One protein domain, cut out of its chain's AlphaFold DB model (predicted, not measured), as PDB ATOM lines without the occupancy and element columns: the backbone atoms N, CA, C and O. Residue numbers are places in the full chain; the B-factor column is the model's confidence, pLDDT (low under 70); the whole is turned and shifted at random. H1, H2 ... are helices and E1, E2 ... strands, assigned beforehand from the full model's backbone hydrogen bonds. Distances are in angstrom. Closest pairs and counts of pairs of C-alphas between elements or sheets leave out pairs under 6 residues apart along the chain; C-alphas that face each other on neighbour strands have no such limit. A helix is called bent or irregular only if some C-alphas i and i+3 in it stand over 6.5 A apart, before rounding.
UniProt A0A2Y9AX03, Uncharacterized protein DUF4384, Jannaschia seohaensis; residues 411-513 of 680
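AT A GLANCE: This is residues 411 to 513 of the 680 residues of the protein "Uncharacterized protein DUF4384" of Jannaschia seohaensis (UniProt A0A2Y9AX03). A small three-stranded sheet, E3, E4 and E5, has the long helices H3 and H2 packed side by side over one face, H3 over E4 and E5 and H2 toward the E3 edge, while H1 crosses one end of this helix pair. Beyond H1 a separate two-stranded hairpin, E1 and E2, makes one end of the longest axis. The printed part has 103 residues with three named helices and five named strands, in the order E1 E2 H1 H2 E3 E4 H3 E5, a mixed class of helices and strands. The larger sheet has the order E3, E4, E5 and is mixed; E1 and E2 are antiparallel. The whole is compact, with a radius of gyration of the C-alphas of 13.6 A and spans of 38 by 28 by 24 A.

IN THESE COORDINATES: Find C-alpha 414 at (-38.746, -52.047, -36.267), where E1, residues 414 to 418, begins. E2 follows at residues 424 to 428. H1 takes residues 430 to 440, 15.4 A long, and H2 residues 445 to 459, 21.1 A; H2 is irregular, with C-alphas 446 and 449 7.4 A apart. Next come E3, residues 467 to 470, and E4, residues 477 to 483, 17.8 A. Find C-alpha 486 at (-45.395, -40.244, -5.764); from there H3 runs 21.6 A to residue 500. E5, residues 506 to 512, is 17.7 A long and ends at C-alpha 512, (-39.559, -38.116, -4.043).

HOW THE PARTS SIT: Begin at the hairpin E1 and E2, where N 416 and O 426 are 2.8 A apart, within hydrogen-bond range. E2 and H1 are near each other, with 5 pairs of C-alphas within 10 A. H1 touches H2 about perpendicular, at 87 degrees; the closest C-alphas, Ala 438 and Gly 447, are 4.0 A apart. H1 touches H3 at 85 degrees, closest at Gly 431 and Ile 500, C-alphas 4.9 A apart. H2 and H3 touch at a shallow tilt of 11 degrees, opposite ways, with the C-alphas of Ala 457 and Ala 495 closest at 5.7 A. H1, H2 and H3 form two layers with the sheet, helices on one face; H3 lies over E4 and E5 at a height of 9.4 A. In the hairpin E3 and E4, N 469 and O 478 are 2.9 A apart; in parallel E4 and E5, N 509 and O 479 are 2.9 A apart. E4, H3 and E5 make a strand-helix-strand unit, two parallel neighbour strands with a helix between, with a right-handed crossover. Every O i to N i+4 pair is within hydrogen-bond range in H1, against 9 of 11 in H2 and 8 of 11 in H3.

THE WHOLE: The C-alphas of Ala 411 and Leu 513, the two farthest apart, are 40.7 A apart. The printed part has no cut, and no link is long. Look at the B-factor column: mean pLDDT of the printed part is 80.1, with residues 411 to 412, 416 to 424 and 464 under 70.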
ATOM      1  N   ALA A 411     -43.843 -48.765 -40.532       51.34
ATOM      2  CA  ALA A 411     -43.638 -50.075 -39.916       51.34
ATOM      3  C   ALA A 411     -44.141 -50.047 -38.456       51.34
ATOM      4  O   ALA A 411     -43.645 -49.233 -37.679       51.34
ATOM      5  N   PRO A 412     -45.072 -50.932 -38.039       62.91
ATOM      6  CA  PRO A 412     -45.658 -50.871 -36.694       62.91
ATOM      7  C   PRO A 412     -44.630 -51.137 -35.586       62.91
ATOM      8  O   PRO A 412     -44.740 -50.572 -34.503       62.91
ATOM      9  N   THR A 413     -43.619 -51.962 -35.874       71.19
ATOM     10  CA  THR A 413     -42.400 -52.123 -35.073       71.19
ATOM     11  C   THR A 413     -41.214 -52.435 -35.984       71.19
ATOM     12  O   THR A 413     -41.321 -53.253 -36.901       71.19
ATOM     13  N   VAL A 414     -40.072 -51.832 -35.685       76.12
ATOM     14  CA  VAL A 414     -38.746 -52.047 -36.267       76.12
ATOM     15  C   VAL A 414     -37.871 -52.771 -35.249       76.12
ATOM     16  O   VAL A 414     -37.861 -52.410 -34.079       76.12
ATOM     17  N   THR A 415     -37.064 -53.734 -35.695       73.00
ATOM     18  CA  THR A 415     -36.029 -54.341 -34.847       73.00
ATOM     19  C   THR A 415     -34.699 -53.597 -35.002       73.00
ATOM     20  O   THR A 415     -34.074 -53.661 -36.059       73.00
ATOM     21  N   ALA A 416     -34.256 -52.911 -33.950       67.94
ATOM     22  CA  ALA A 416     -32.951 -52.262 -33.855       67.94
ATOM     23  C   ALA A 416     -31.925 -53.203 -33.203       67.94
ATOM     24  O   ALA A 416     -32.163 -53.725 -32.114       67.94
ATOM     25  N   ALA A 417     -30.773 -53.411 -33.843       67.94
ATOM     26  CA  ALA A 417     -29.665 -54.164 -33.255       67.94
ATOM     27  C   ALA A 417     -28.786 -53.232 -32.400       67.94
ATOM     28  O   ALA A 417     -28.101 -52.359 -32.934       67.94
ATOM     29  N   LEU A 418     -28.785 -53.437 -31.082       68.12
ATOM     30  CA  LEU A 418     -27.930 -52.742 -30.114       68.12
ATOM     31  C   LEU A 418     -26.545 -53.419 -30.045       68.12
ATOM     32  O   LEU A 418     -26.044 -53.772 -28.977       68.12
ATOM     33  N   ASP A 419     -25.918 -53.626 -31.208       62.94
ATOM     34  CA  ASP A 419     -24.636 -54.343 -31.350       62.94
ATOM     35  C   ASP A 419     -23.491 -53.681 -30.553       62.94
ATOM     36  O   ASP A 419     -22.499 -54.338 -30.238       62.94
ATOM     37  N   TRP A 420     -23.617 -52.392 -30.210       60.34
ATOM     38  CA  TRP A 420     -22.654 -51.670 -29.370       60.34
ATOM     39  C   TRP A 420     -22.765 -52.009 -27.875       60.34
ATOM     40  O   TRP A 420     -21.820 -51.745 -27.136       60.34
ATOM     41  N   SER A 421     -23.908 -52.543 -27.423       55.88
ATOM     42  CA  SER A 421     -24.243 -52.691 -26.000       55.88
ATOM     43  C   SER A 421     -24.200 -54.130 -25.498       55.88
ATOM     44  O   SER A 421     -23.980 -54.382 -24.318       55.88
ATOM     45  N   GLY A 422     -24.429 -55.091 -26.396       53.72
ATOM     46  CA  GLY A 422     -24.568 -56.502 -26.039       53.72
ATOM     47  C   GLY A 422     -25.955 -56.895 -25.509       53.72
ATOM     48  O   GLY A 422     -26.208 -58.090 -25.363       53.72
ATOM     49  N   ALA A 423     -26.884 -55.948 -25.307       59.12
ATOM     50  CA  ALA A 423     -28.275 -56.237 -24.926       59.12
ATOM     51  C   ALA A 423     -29.106 -56.877 -26.060       59.12
ATOM     52  O   ALA A 423     -30.222 -57.348 -25.835       59.12
ATOM     53  N   GLY A 424     -28.560 -56.952 -27.278       69.69
ATOM     54  CA  GLY A 424     -29.147 -57.687 -28.393       69.69
ATOM     55  C   GLY A 424     -30.053 -56.823 -29.264       69.69
ATOM     56  O   GLY A 424     -29.603 -55.835 -29.838       69.69
ATOM     57  N   ALA A 425     -31.308 -57.235 -29.439       73.69
ATOM     58  CA  ALA A 425     -32.220 -56.645 -30.416       73.69
ATOM     59  C   ALA A 425     -33.465 -56.051 -29.744       73.69
ATOM     60  O   ALA A 425     -34.262 -56.778 -29.150       73.69
ATOM     61  N   LEU A 426     -33.639 -54.737 -29.877       76.12
ATOM     62  CA  LEU A 426     -34.763 -53.981 -29.336       76.12
ATOM     63  C   LEU A 426     -35.863 -53.833 -30.398       76.12
ATOM     64  O   LEU A 426     -35.564 -53.587 -31.566       76.12
ATOM     65  N   GLN A 427     -37.133 -53.972 -30.012       81.62
ATOM     66  CA  GLN A 427     -38.258 -53.597 -30.878       81.62
ATOM     67  C   GLN A 427     -38.622 -52.134 -30.617       81.62
ATOM     68  O   GLN A 427     -38.685 -51.729 -29.461       81.62
ATOM     69  N   LEU A 428     -38.854 -51.367 -31.679       83.06
ATOM     70  CA  LEU A 428     -39.173 -49.941 -31.645       83.06
ATOM     71  C   LEU A 428     -40.333 -49.633 -32.593       83.06
ATOM     72  O   LEU A 428     -40.235 -49.861 -33.795       83.06
ATOM     73  N   ASP A 429     -41.423 -49.095 -32.067       85.81
ATOM     74  CA  ASP A 429     -42.494 -48.462 -32.832       85.81
ATOM     75  C   ASP A 429     -42.028 -47.125 -33.448       85.81
ATOM     76  O   ASP A 429     -40.874 -46.706 -33.301       85.81
ATOM     77  N   ALA A 430     -42.919 -46.448 -34.178       84.19
ATOM     78  CA  ALA A 430     -42.602 -45.187 -34.845       84.19
ATOM     79  C   ALA A 430     -42.164 -44.069 -33.871       84.19
ATOM     80  O   ALA A 430     -41.278 -43.287 -34.223       84.19
ATOM     81  N   GLY A 431     -42.733 -44.022 -32.659       85.06
ATOM     82  CA  GLY A 431     -42.341 -43.103 -31.588       85.06
ATOM     83  C   GLY A 431     -40.991 -43.490 -30.993       85.06
ATOM     84  O   GLY A 431     -40.073 -42.673 -30.982       85.06
ATOM     85  N   GLY A 432     -40.807 -44.765 -30.635       85.44
ATOM     86  CA  GLY A 432     -39.545 -45.267 -30.075       85.44
ATOM     87  C   GLY A 432     -38.350 -45.069 -31.011       85.44
ATOM     88  O   GLY A 432     -37.256 -44.699 -30.579       85.44
ATOM     89  N   LEU A 433     -38.561 -45.233 -32.319       84.31
ATOM     90  CA  LEU A 433     -37.556 -44.952 -33.344       84.31
ATOM     91  C   LEU A 433     -37.311 -43.444 -33.537       84.31
ATOM     92  O   LEU A 433     -36.178 -43.042 -33.818       84.31
ATOM     93  N   ALA A 434     -38.338 -42.599 -33.408       82.88
ATOM     94  CA  ALA A 434     -38.190 -41.145 -33.470       82.88
ATOM     95  C   ALA A 434     -37.442 -40.597 -32.242       82.88
ATOM     96  O   ALA A 434     -36.506 -39.816 -32.412       82.88
ATOM     97  N   ALA A 435     -37.763 -41.078 -31.039       84.31
ATOM     98  CA  ALA A 435     -37.049 -40.774 -29.804       84.31
ATOM     99  C   ALA A 435     -35.584 -41.240 -29.859       84.31
ATOM    100  O   ALA A 435     -34.680 -40.451 -29.595       84.31
ATOM    101  N   LEU A 436     -35.304 -42.473 -30.305       82.75
ATOM    102  CA  LEU A 436     -33.920 -42.946 -30.440       82.75
ATOM    103  C   LEU A 436     -33.105 -42.079 -31.422       82.75
ATOM    104  O   LEU A 436     -31.960 -41.732 -31.133       82.75
ATOM    105  N   ARG A 437     -33.696 -41.661 -32.552       80.75
ATOM    106  CA  ARG A 437     -33.083 -40.665 -33.454       80.75
ATOM    107  C   ARG A 437     -32.885 -39.318 -32.748       80.75
ATOM    108  O   ARG A 437     -31.828 -38.719 -32.890       80.75
ATOM    109  N   ALA A 438     -33.858 -38.849 -31.972       81.69
ATOM    110  CA  ALA A 438     -33.783 -37.574 -31.264       81.69
ATOM    111  C   ALA A 438     -32.598 -37.490 -30.281       81.69
ATOM    112  O   ALA A 438     -31.995 -36.419 -30.187       81.69
ATOM    113  N   PHE A 439     -32.243 -38.609 -29.632       78.06
ATOM    114  CA  PHE A 439     -31.063 -38.746 -28.765       78.06
ATOM    115  C   PHE A 439     -29.752 -38.970 -29.525       78.06
ATOM    116  O   PHE A 439     -28.756 -38.318 -29.222       78.06
ATOM    117  N   LEU A 440     -29.723 -39.885 -30.501       79.19
ATOM    118  CA  LEU A 440     -28.491 -40.220 -31.229       79.19
ATOM    119  C   LEU A 440     -28.075 -39.134 -32.239       79.19
ATOM    120  O   LEU A 440     -26.901 -39.054 -32.603       79.19
ATOM    121  N   THR A 441     -29.009 -38.297 -32.695       78.56
ATOM    122  CA  THR A 441     -28.756 -37.166 -33.597       78.56
ATOM    123  C   THR A 441     -29.493 -35.894 -33.130       78.56
ATOM    124  O   THR A 441     -30.484 -35.480 -33.740       78.56
ATOM    125  N   PRO A 442     -29.005 -35.209 -32.070       73.12
ATOM    126  CA  PRO A 442     -29.648 -34.004 -31.528       73.12
ATOM    127  C   PRO A 442     -29.708 -32.845 -32.538       73.12
ATOM    128  O   PRO A 442     -30.687 -32.110 -32.568       73.12
ATOM    129  N   GLU A 443     -28.734 -32.743 -33.444       75.75
ATOM    130  CA  GLU A 443     -28.719 -31.759 -34.544       75.75
ATOM    131  C   GLU A 443     -29.755 -32.048 -35.655       75.75
ATOM    132  O   GLU A 443     -29.978 -31.228 -36.544       75.75
ATOM    133  N   ALA A 444     -30.372 -33.237 -35.677       77.12
ATOM    134  CA  ALA A 444     -31.257 -33.640 -36.768       77.12
ATOM    135  C   ALA A 444     -32.685 -33.111 -36.577       77.12
ATOM    136  O   ALA A 444     -33.347 -33.401 -35.575       77.12
ATOM    137  N   ALA A 445     -33.196 -32.412 -37.594       77.81
ATOM    138  CA  ALA A 445     -34.555 -31.867 -37.609       77.81
ATOM    139  C   ALA A 445     -35.649 -32.947 -37.480       77.81
ATOM    140  O   ALA A 445     -36.701 -32.676 -36.908       77.81
ATOM    141  N   GLN A 446     -35.412 -34.187 -37.940       70.00
ATOM    142  CA  GLN A 446     -36.399 -35.273 -37.805       70.00
ATOM    143  C   GLN A 446     -36.662 -35.691 -36.347       70.00
ATOM    144  O   GLN A 446     -37.685 -36.314 -36.085       70.00
ATOM    145  N   GLY A 447     -35.760 -35.369 -35.413       74.94
ATOM    146  CA  GLY A 447     -35.957 -35.603 -33.979       74.94
ATOM    147  C   GLY A 447     -36.513 -34.397 -33.217       74.94
ATOM    148  O   GLY A 447     -36.750 -34.510 -32.020       74.94
ATOM    149  N   GLN A 448     -36.696 -33.240 -33.869       81.25
ATOM    150  CA  GLN A 448     -36.971 -31.991 -33.156       81.25
ATOM    151  C   GLN A 448     -38.336 -31.993 -32.463       81.25
ATOM    152  O   GLN A 448     -38.385 -31.709 -31.277       81.25
ATOM    153  N   ALA A 449     -39.409 -32.399 -33.149       84.56
ATOM    154  CA  ALA A 449     -40.746 -32.432 -32.548       84.56
ATOM    155  C   ALA A 449     -40.807 -33.294 -31.272       84.56
ATOM    156  O   ALA A 449     -41.453 -32.895 -30.311       84.56
ATOM    157  N   VAL A 450     -40.078 -34.419 -31.235       85.06
ATOM    158  CA  VAL A 450     -39.993 -35.284 -30.046       85.06
ATOM    159  C   VAL A 450     -39.172 -34.620 -28.937       85.06
ATOM    160  O   VAL A 450     -39.552 -34.705 -27.779       85.06
ATOM    161  N   ARG A 451     -38.079 -33.905 -29.249       83.38
ATOM    162  CA  ARG A 451     -37.346 -33.124 -28.230       83.38
ATOM    163  C   ARG A 451     -38.199 -31.998 -27.653       83.38
ATOM    164  O   ARG A 451     -38.180 -31.806 -26.444       83.38
ATOM    165  N   ASP A 452     -38.944 -31.294 -28.500       84.94
ATOM    166  CA  ASP A 452     -39.800 -30.176 -28.105       84.94
ATOM    167  C   ASP A 452     -40.991 -30.674 -27.252       84.94
ATOM    168  O   ASP A 452     -41.295 -30.085 -26.215       84.94
ATOM    169  N   GLY A 453     -41.618 -31.797 -27.633       85.88
ATOM    170  CA  GLY A 453     -42.682 -32.458 -26.867       85.88
ATOM    171  C   GLY A 453     -42.191 -33.045 -25.541       85.88
ATOM    172  O   GLY A 453     -42.780 -32.788 -24.492       85.88
ATOM    173  N   MET A 454     -41.045 -33.735 -25.545       85.19
ATOM    174  CA  MET A 454     -40.389 -34.202 -24.319       85.19
ATOM    175  C   MET A 454     -40.012 -33.044 -23.386       85.19
ATOM    176  O   MET A 454     -40.224 -33.152 -22.183       85.19
ATOM    177  N   ALA A 455     -39.481 -31.934 -23.909       83.94
ATOM    178  CA  ALA A 455     -39.178 -30.752 -23.105       83.94
ATOM    179  C   ALA A 455     -40.451 -30.179 -22.465       83.94
ATOM    180  O   ALA A 455     -40.477 -29.978 -21.254       83.94
ATOM    181  N   ALA A 456     -41.533 -30.025 -23.235       85.19
ATOM    182  CA  ALA A 456     -42.824 -29.581 -22.712       85.19
ATOM    183  C   ALA A 456     -43.406 -30.540 -21.653       85.19
ATOM    184  O   ALA A 456     -43.980 -30.081 -20.668       85.19
ATOM    185  N   ALA A 457     -43.234 -31.859 -21.810       84.62
ATOM    186  CA  ALA A 457     -43.653 -32.848 -20.816       84.62
ATOM    187  C   ALA A 457     -42.844 -32.748 -19.507       84.62
ATOM    188  O   ALA A 457     -43.420 -32.878 -18.428       84.62
ATOM    189  N   LEU A 458     -41.535 -32.483 -19.592       82.25
ATOM    190  CA  LEU A 458     -40.658 -32.277 -18.431       82.25
ATOM    191  C   LEU A 458     -40.941 -30.930 -17.731       82.25
ATOM    192  O   LEU A 458     -40.977 -30.885 -16.505       82.25
ATOM    193  N   GLU A 459     -41.202 -29.856 -18.486       81.25
ATOM    194  CA  GLU A 459     -41.575 -28.528 -17.957       81.25
ATOM    195  C   GLU A 459     -42.973 -28.489 -17.312       81.25
ATOM    196  O   GLU A 459     -43.245 -27.623 -16.480       81.25
ATOM    197  N   ALA A 460     -43.876 -29.408 -17.676       74.38
ATOM    198  CA  ALA A 460     -45.268 -29.404 -17.220       74.38
ATOM    199  C   ALA A 460     -45.477 -29.824 -15.750       74.38
ATOM    200  O   ALA A 460     -46.598 -29.710 -15.246       74.38
ATOM    201  N   ALA A 461     -44.447 -30.328 -15.067       70.62
ATOM    202  CA  ALA A 461     -44.548 -30.807 -13.693       70.62
ATOM    203  C   ALA A 461     -43.849 -29.848 -12.709       70.62
ATOM    204  O   ALA A 461     -42.629 -29.695 -12.715       70.62
ATOM    205  N   ASP A 462     -44.629 -29.210 -11.829       71.81
ATOM    206  CA  ASP A 462     -44.103 -28.309 -10.795       71.81
ATOM    207  C   ASP A 462     -43.057 -29.010  -9.910       71.81
ATOM    208  O   ASP A 462     -43.220 -30.165  -9.513       71.81
ATOM    209  N   CYS A 463     -41.970 -28.293  -9.597       70.88
ATOM    210  CA  CYS A 463     -40.759 -28.812  -8.945       70.88
ATOM    211  C   CYS A 463     -39.994 -29.915  -9.716       70.88
ATOM    212  O   CYS A 463     -38.878 -30.265  -9.324       70.88
ATOM    213  N   ALA A 464     -40.506 -30.452 -10.826       62.44
ATOM    214  CA  ALA A 464     -39.866 -31.569 -11.506       62.44
ATOM    215  C   ALA A 464     -38.557 -31.145 -12.191       62.44
ATOM    216  O   ALA A 464     -38.488 -30.850 -13.382       62.44
ATOM    217  N   ARG A 465     -37.458 -31.154 -11.431       72.38
ATOM    218  CA  ARG A 465     -36.103 -30.974 -11.949       72.38
ATOM    219  C   ARG A 465     -35.649 -32.312 -12.516       72.38
ATOM    220  O   ARG A 465     -34.833 -33.014 -11.920       72.38
ATOM    221  N   VAL A 466     -36.282 -32.685 -13.624       79.81
ATOM    222  CA  VAL A 466     -36.225 -34.002 -14.258       79.81
ATOM    223  C   VAL A 466     -35.508 -33.948 -15.599       79.81
ATOM    224  O   VAL A 466     -35.468 -32.918 -16.268       79.81
ATOM    225  N   ARG A 467     -34.887 -35.061 -15.986       79.88
ATOM    226  CA  ARG A 467     -34.259 -35.224 -17.297       79.88
ATOM    227  C   ARG A 467     -34.317 -36.670 -17.748       79.88
ATOM    228  O   ARG A 467     -34.281 -37.599 -16.945       79.88
ATOM    229  N   THR A 468     -34.307 -36.834 -19.055       83.56
ATOM    230  CA  THR A 468     -34.232 -38.126 -19.726       83.56
ATOM    231  C   THR A 468     -32.804 -38.405 -20.176       83.56
ATOM    232  O   THR A 468     -32.247 -37.632 -20.957       83.56
ATOM    233  N   ILE A 469     -32.212 -39.501 -19.702       79.06
ATOM    234  CA  ILE A 469     -30.884 -39.974 -20.115       79.06
ATOM    235  C   ILE A 469     -31.062 -41.279 -20.888       79.06
ATOM    236  O   ILE A 469     -31.704 -42.197 -20.390       79.06
ATOM    237  N   PHE A 470     -30.504 -41.382 -22.093       83.12
ATOM    238  CA  PHE A 470     -30.456 -42.659 -22.805       83.12
ATOM    239  C   PHE A 470     -29.336 -43.528 -22.225       83.12
ATOM    240  O   PHE A 470     -28.175 -43.120 -22.239       83.12
ATOM    241  N   ASP A 471     -29.687 -44.709 -21.723       78.06
ATOM    242  CA  ASP A 471     -28.737 -45.724 -21.285       78.06
ATOM    243  C   ASP A 471     -28.297 -46.560 -22.503       78.06
ATOM    244  O   ASP A 471     -29.092 -47.343 -23.038       78.06
ATOM    245  N   PRO A 472     -27.037 -46.427 -22.960       71.75
ATOM    246  CA  PRO A 472     -26.556 -47.164 -24.112       71.75
ATOM    247  C   PRO A 472     -26.345 -48.651 -23.820       71.75
ATOM    248  O   PRO A 472     -26.230 -49.390 -24.793       71.75
ATOM    249  N   GLU A 473     -26.280 -49.099 -22.558       74.19
ATOM    250  CA  GLU A 473     -26.109 -50.511 -22.199       74.19
ATOM    251  C   GLU A 473     -27.439 -51.267 -22.314       74.19
ATOM    252  O   GLU A 473     -27.540 -52.210 -23.106       74.19
ATOM    253  N   THR A 474     -28.489 -50.823 -21.610       77.62
ATOM    254  CA  THR A 474     -29.819 -51.466 -21.691       77.62
ATOM    255  C   THR A 474     -30.636 -51.063 -22.922       77.62
ATOM    256  O   THR A 474     -31.592 -51.759 -23.270       77.62
ATOM    257  N   GLY A 475     -30.288 -49.957 -23.591       78.06
ATOM    258  CA  GLY A 475     -31.090 -49.373 -24.671       78.06
ATOM    259  C   GLY A 475     -32.370 -48.682 -24.186       78.06
ATOM    260  O   GLY A 475     -33.264 -48.416 -24.990       78.06
ATOM    261  N   ALA A 476     -32.480 -48.430 -22.882       84.94
ATOM    262  CA  ALA A 476     -33.612 -47.755 -22.266       84.94
ATOM    263  C   ALA A 476     -33.420 -46.234 -22.216       84.94
ATOM    264  O   ALA A 476     -32.305 -45.714 -22.237       84.94
ATOM    265  N   LEU A 477     -34.525 -45.521 -22.047       87.50
ATOM    266  CA  LEU A 477     -34.526 -44.154 -21.556       87.50
ATOM    267  C   LEU A 477     -34.737 -44.178 -20.036       87.50
ATOM    268  O   LEU A 477     -35.683 -44.794 -19.559       87.50
ATOM    269  N   ALA A 478     -33.883 -43.515 -19.267       86.75
ATOM    270  CA  ALA A 478     -34.065 -43.317 -17.835       86.75
ATOM    271  C   ALA A 478     -34.630 -41.919 -17.571       86.75
ATOM    272  O   ALA A 478     -33.984 -40.921 -17.901       86.75
ATOM    273  N   LEU A 479     -35.815 -41.839 -16.963       87.62
ATOM    274  CA  LEU A 479     -36.344 -40.593 -16.418       87.62
ATOM    275  C   LEU A 479     -35.821 -40.432 -14.989       87.62
ATOM    276  O   LEU A 479     -36.282 -41.093 -14.063       87.62
ATOM    277  N   ARG A 480     -34.839 -39.548 -14.827       82.19
ATOM    278  CA  ARG A 480     -34.177 -39.249 -13.553       82.19
ATOM    279  C   ARG A 480     -34.618 -37.877 -13.059       82.19
ATOM    280  O   ARG A 480     -34.874 -36.982 -13.865       82.19
ATOM    281  N   GLY A 481     -34.624 -37.677 -11.746       80.31
ATOM    282  CA  GLY A 481     -34.826 -36.358 -11.141       80.31
ATOM    283  C   GLY A 481     -35.606 -36.412  -9.842       80.31
ATOM    284  O   GLY A 481     -35.501 -37.380  -9.092       80.31
ATOM    285  N   HIS A 482     -36.374 -35.356  -9.587       83.69
ATOM    286  CA  HIS A 482     -37.123 -35.169  -8.348       83.69
ATOM    287  C   HIS A 482     -38.593 -34.868  -8.644       83.69
ATOM    288  O   HIS A 482     -38.888 -34.220  -9.645       83.69
ATOM    289  N   VAL A 483     -39.494 -35.309  -7.768       86.06
ATOM    290  CA  VAL A 483     -40.930 -34.976  -7.775       86.06
ATOM    291  C   VAL A 483     -41.411 -34.680  -6.347       86.06
ATOM    292  O   VAL A 483     -40.871 -35.274  -5.410       86.06
ATOM    293  N   PRO A 484     -42.422 -33.812  -6.149       85.50
ATOM    294  CA  PRO A 484     -42.903 -33.449  -4.809       85.50
ATOM    295  C   PRO A 484     -43.522 -34.623  -4.041       85.50
ATOM    296  O   PRO A 484     -43.383 -34.718  -2.822       85.50
ATOM    297  N   ASP A 485     -44.189 -35.539  -4.748       85.94
ATOM    298  CA  ASP A 485     -44.817 -36.731  -4.183       85.94
ATOM    299  C   ASP A 485     -44.914 -37.873  -5.230       85.94
ATOM    300  O   ASP A 485     -44.684 -37.641  -6.423       85.94
ATOM    301  N   PRO A 486     -45.252 -39.120  -4.830       85.50
ATOM    302  CA  PRO A 486     -45.395 -40.244  -5.764       85.50
ATOM    303  C   PRO A 486     -46.532 -40.108  -6.790       85.50
ATOM    304  O   PRO A 486     -46.525 -40.811  -7.799       85.50
ATOM    305  N   ALA A 487     -47.539 -39.265  -6.542       86.75
ATOM    306  CA  ALA A 487     -48.650 -39.055  -7.466       86.75
ATOM    307  C   ALA A 487     -48.272 -38.093  -8.604       86.75
ATOM    308  O   ALA A 487     -48.814 -38.230  -9.699       86.75
ATOM    309  N   ALA A 488     -47.309 -37.190  -8.390       85.38
ATOM    310  CA  ALA A 488     -46.737 -36.335  -9.432       85.38
ATOM    311  C   ALA A 488     -45.879 -37.106 -10.463       85.38
ATOM    312  O   ALA A 488     -45.780 -36.681 -11.613       85.38
ATOM    313  N   ALA A 489     -45.310 -38.263 -10.098       86.69
ATOM    314  CA  ALA A 489     -44.520 -39.094 -11.016       86.69
ATOM    315  C   ALA A 489     -45.354 -39.700 -12.162       86.69
ATOM    316  O   ALA A 489     -44.922 -39.712 -13.314       86.69
ATOM    317  N   ALA A 490     -46.561 -40.199 -11.871       87.25
ATOM    318  CA  ALA A 490     -47.345 -40.963 -12.845       87.25
ATOM    319  C   ALA A 490     -47.826 -40.142 -14.071       87.25
ATOM    320  O   ALA A 490     -47.705 -40.655 -15.183       87.25
ATOM    321  N   PRO A 491     -48.315 -38.888 -13.937       87.88
ATOM    322  CA  PRO A 491     -48.624 -38.031 -15.085       87.88
ATOM    323  C   PRO A 491     -47.400 -37.713 -15.947       87.88
ATOM    324  O   PRO A 491     -47.510 -37.701 -17.169       87.88
ATOM    325  N   LEU A 492     -46.236 -37.500 -15.326       87.69
ATOM    326  CA  LEU A 492     -44.985 -37.201 -16.023       87.69
ATOM    327  C   LEU A 492     -44.483 -38.410 -16.833       87.69
ATOM    328  O   LEU A 492     -44.139 -38.275 -18.005       87.69
ATOM    329  N   LEU A 493     -44.505 -39.604 -16.232       89.81
ATOM    330  CA  LEU A 493     -44.190 -40.864 -16.913       89.81
ATOM    331  C   LEU A 493     -45.160 -41.152 -18.070       89.81
ATOM    332  O   LEU A 493     -44.730 -41.666 -19.099       89.81
ATOM    333  N   ALA A 494     -46.446 -40.810 -17.923       89.94
ATOM    334  CA  ALA A 494     -47.449 -40.963 -18.978       89.94
ATOM    335  C   ALA A 494     -47.242 -39.969 -20.135       89.94
ATOM    336  O   ALA A 494     -47.194 -40.390 -21.286       89.94
ATOM    337  N   ALA A 495     -47.031 -38.681 -19.848       89.38
ATOM    338  CA  ALA A 495     -46.760 -37.678 -20.881       89.38
ATOM    339  C   ALA A 495     -45.472 -37.993 -21.665       89.38
ATOM    340  O   ALA A 495     -45.437 -37.882 -22.886       89.38
ATOM    341  N   LEU A 496     -44.425 -38.463 -20.978       90.81
ATOM    342  CA  LEU A 496     -43.203 -38.916 -21.638       90.81
ATOM    343  C   LEU A 496     -43.420 -40.203 -22.457       90.81
ATOM    344  O   LEU A 496     -42.823 -40.349 -23.521       90.81
ATOM    345  N   ARG A 497     -44.279 -41.124 -21.996       91.38
ATOM    346  CA  ARG A 497     -44.666 -42.340 -22.733       91.38
ATOM    347  C   ARG A 497     -45.389 -42.012 -24.044       91.38
ATOM    348  O   ARG A 497     -45.063 -42.627 -25.057       91.38
ATOM    349  N   ASP A 498     -46.299 -41.037 -24.032       90.44
ATOM    350  CA  ASP A 498     -47.019 -40.578 -25.230       90.44
ATOM    351  C   ASP A 498     -46.058 -40.023 -26.307       90.44
ATOM    352  O   ASP A 498     -46.256 -40.275 -27.496       90.44
ATOM    353  N   GLU A 499     -44.980 -39.336 -25.906       89.38
ATOM    354  CA  GLU A 499     -43.961 -38.781 -26.818       89.38
ATOM    355  C   GLU A 499     -42.961 -39.830 -27.351       89.38
ATOM    356  O   GLU A 499     -42.546 -39.760 -28.511       89.38
ATOM    357  N   ILE A 500     -42.553 -40.815 -26.534       88.88
ATOM    358  CA  ILE A 500     -41.510 -41.799 -26.910       88.88
ATOM    359  C   ILE A 500     -42.043 -43.152 -27.402       88.88
ATOM    360  O   ILE A 500     -41.242 -44.013 -27.769       88.88
ATOM    361  N   GLY A 501     -43.360 -43.361 -27.412       86.69
ATOM    362  CA  GLY A 501     -43.989 -44.623 -27.813       86.69
ATOM    363  C   GLY A 501     -43.899 -45.734 -26.758       86.69
ATOM    364  O   GLY A 501     -43.166 -45.646 -25.776       86.69
ATOM    365  N   GLU A 502     -44.661 -46.810 -26.952       85.81
ATOM    366  CA  GLU A 502     -44.838 -47.905 -25.978       85.81
ATOM    367  C   GLU A 502     -43.633 -48.847 -25.864       85.81
ATOM    368  O   GLU A 502     -43.413 -49.477 -24.830       85.81
ATOM    369  N   THR A 503     -42.853 -48.973 -26.934       84.81
ATOM    370  CA  THR A 503     -41.824 -50.019 -27.049       84.81
ATOM    371  C   THR A 503     -40.438 -49.614 -26.558       84.81
ATOM    372  O   THR A 503     -39.668 -50.490 -26.158       84.81
ATOM    373  N   LEU A 504     -40.105 -48.316 -26.545       86.19
ATOM    374  CA  LEU A 504     -38.845 -47.844 -25.971       86.19
ATOM    375  C   LEU A 504     -38.910 -48.011 -24.438       86.19
ATOM    376  O   LEU A 504     -39.806 -47.435 -23.806       86.19
ATOM    377  N   PRO A 505     -38.010 -48.786 -23.801       88.38
ATOM    378  CA  PRO A 505     -38.082 -49.009 -22.363       88.38
ATOM    379  C   PRO A 505     -37.884 -47.686 -21.621       88.38
ATOM    380  O   PRO A 505     -36.945 -46.953 -21.918       88.38
ATOM    381  N   LEU A 506     -38.761 -47.394 -20.658       90.62
ATOM    382  CA  LEU A 506     -38.650 -46.222 -19.789       90.62
ATOM    383  C   LEU A 506     -38.376 -46.715 -18.370       90.62
ATOM    384  O   LEU A 506     -39.201 -47.436 -17.807       90.62
ATOM    385  N   GLN A 507     -37.218 -46.362 -17.818       90.12
ATOM    386  CA  GLN A 507     -36.883 -46.606 -16.418       90.12
ATOM    387  C   GLN A 507     -37.331 -45.398 -15.590       90.12
ATOM    388  O   GLN A 507     -36.986 -44.260 -15.915       90.12
ATOM    389  N   ASP A 508     -38.096 -45.656 -14.531       89.19
ATOM    390  CA  ASP A 508     -38.430 -44.658 -13.518       89.19
ATOM    391  C   ASP A 508     -37.311 -44.615 -12.468       89.19
ATOM    392  O   ASP A 508     -37.123 -45.555 -11.694       89.19
ATOM    393  N   GLU A 509     -36.547 -43.527 -12.477       85.69
ATOM    394  CA  GLU A 509     -35.529 -43.194 -11.479       85.69
ATOM    395  C   GLU A 509     -35.865 -41.868 -10.768       85.69
ATOM    396  O   GLU A 509     -34.977 -41.143 -10.303       85.69
ATOM    397  N   LEU A 510     -37.153 -41.513 -10.694       84.06
ATOM    398  CA  LEU A 510     -37.610 -40.331  -9.976       84.06
ATOM    399  C   LEU A 510     -37.476 -40.526  -8.460       84.06
ATOM    400  O   LEU A 510     -37.945 -41.504  -7.876       84.06
ATOM    401  N   ARG A 511     -36.869 -39.545  -7.793       83.00
ATOM    402  CA  ARG A 511     -36.821 -39.452  -6.333       83.00
ATOM    403  C   ARG A 511     -37.966 -38.580  -5.830       83.00
ATOM    404  O   ARG A 511     -38.208 -37.500  -6.363       83.00
ATOM    405  N   VAL A 512     -38.631 -38.999  -4.759       85.31
ATOM    406  CA  VAL A 512     -39.559 -38.116  -4.043       85.31
ATOM    407  C   VAL A 512     -38.746 -37.157  -3.179       85.31
ATOM    408  O   VAL A 512     -37.998 -37.597  -2.309       85.31
ATOM    409  N   LEU A 513     -38.907 -35.858  -3.414       85.69
ATOM    410  CA  LEU A 513     -38.344 -34.781  -2.611       85.69
ATOM    411  C   LEU A 513     -39.514 -33.927  -2.105       85.69
ATOM    412  O   LEU A 513     -40.050 -33.151  -2.887       85.69
TER     413      LEU A 513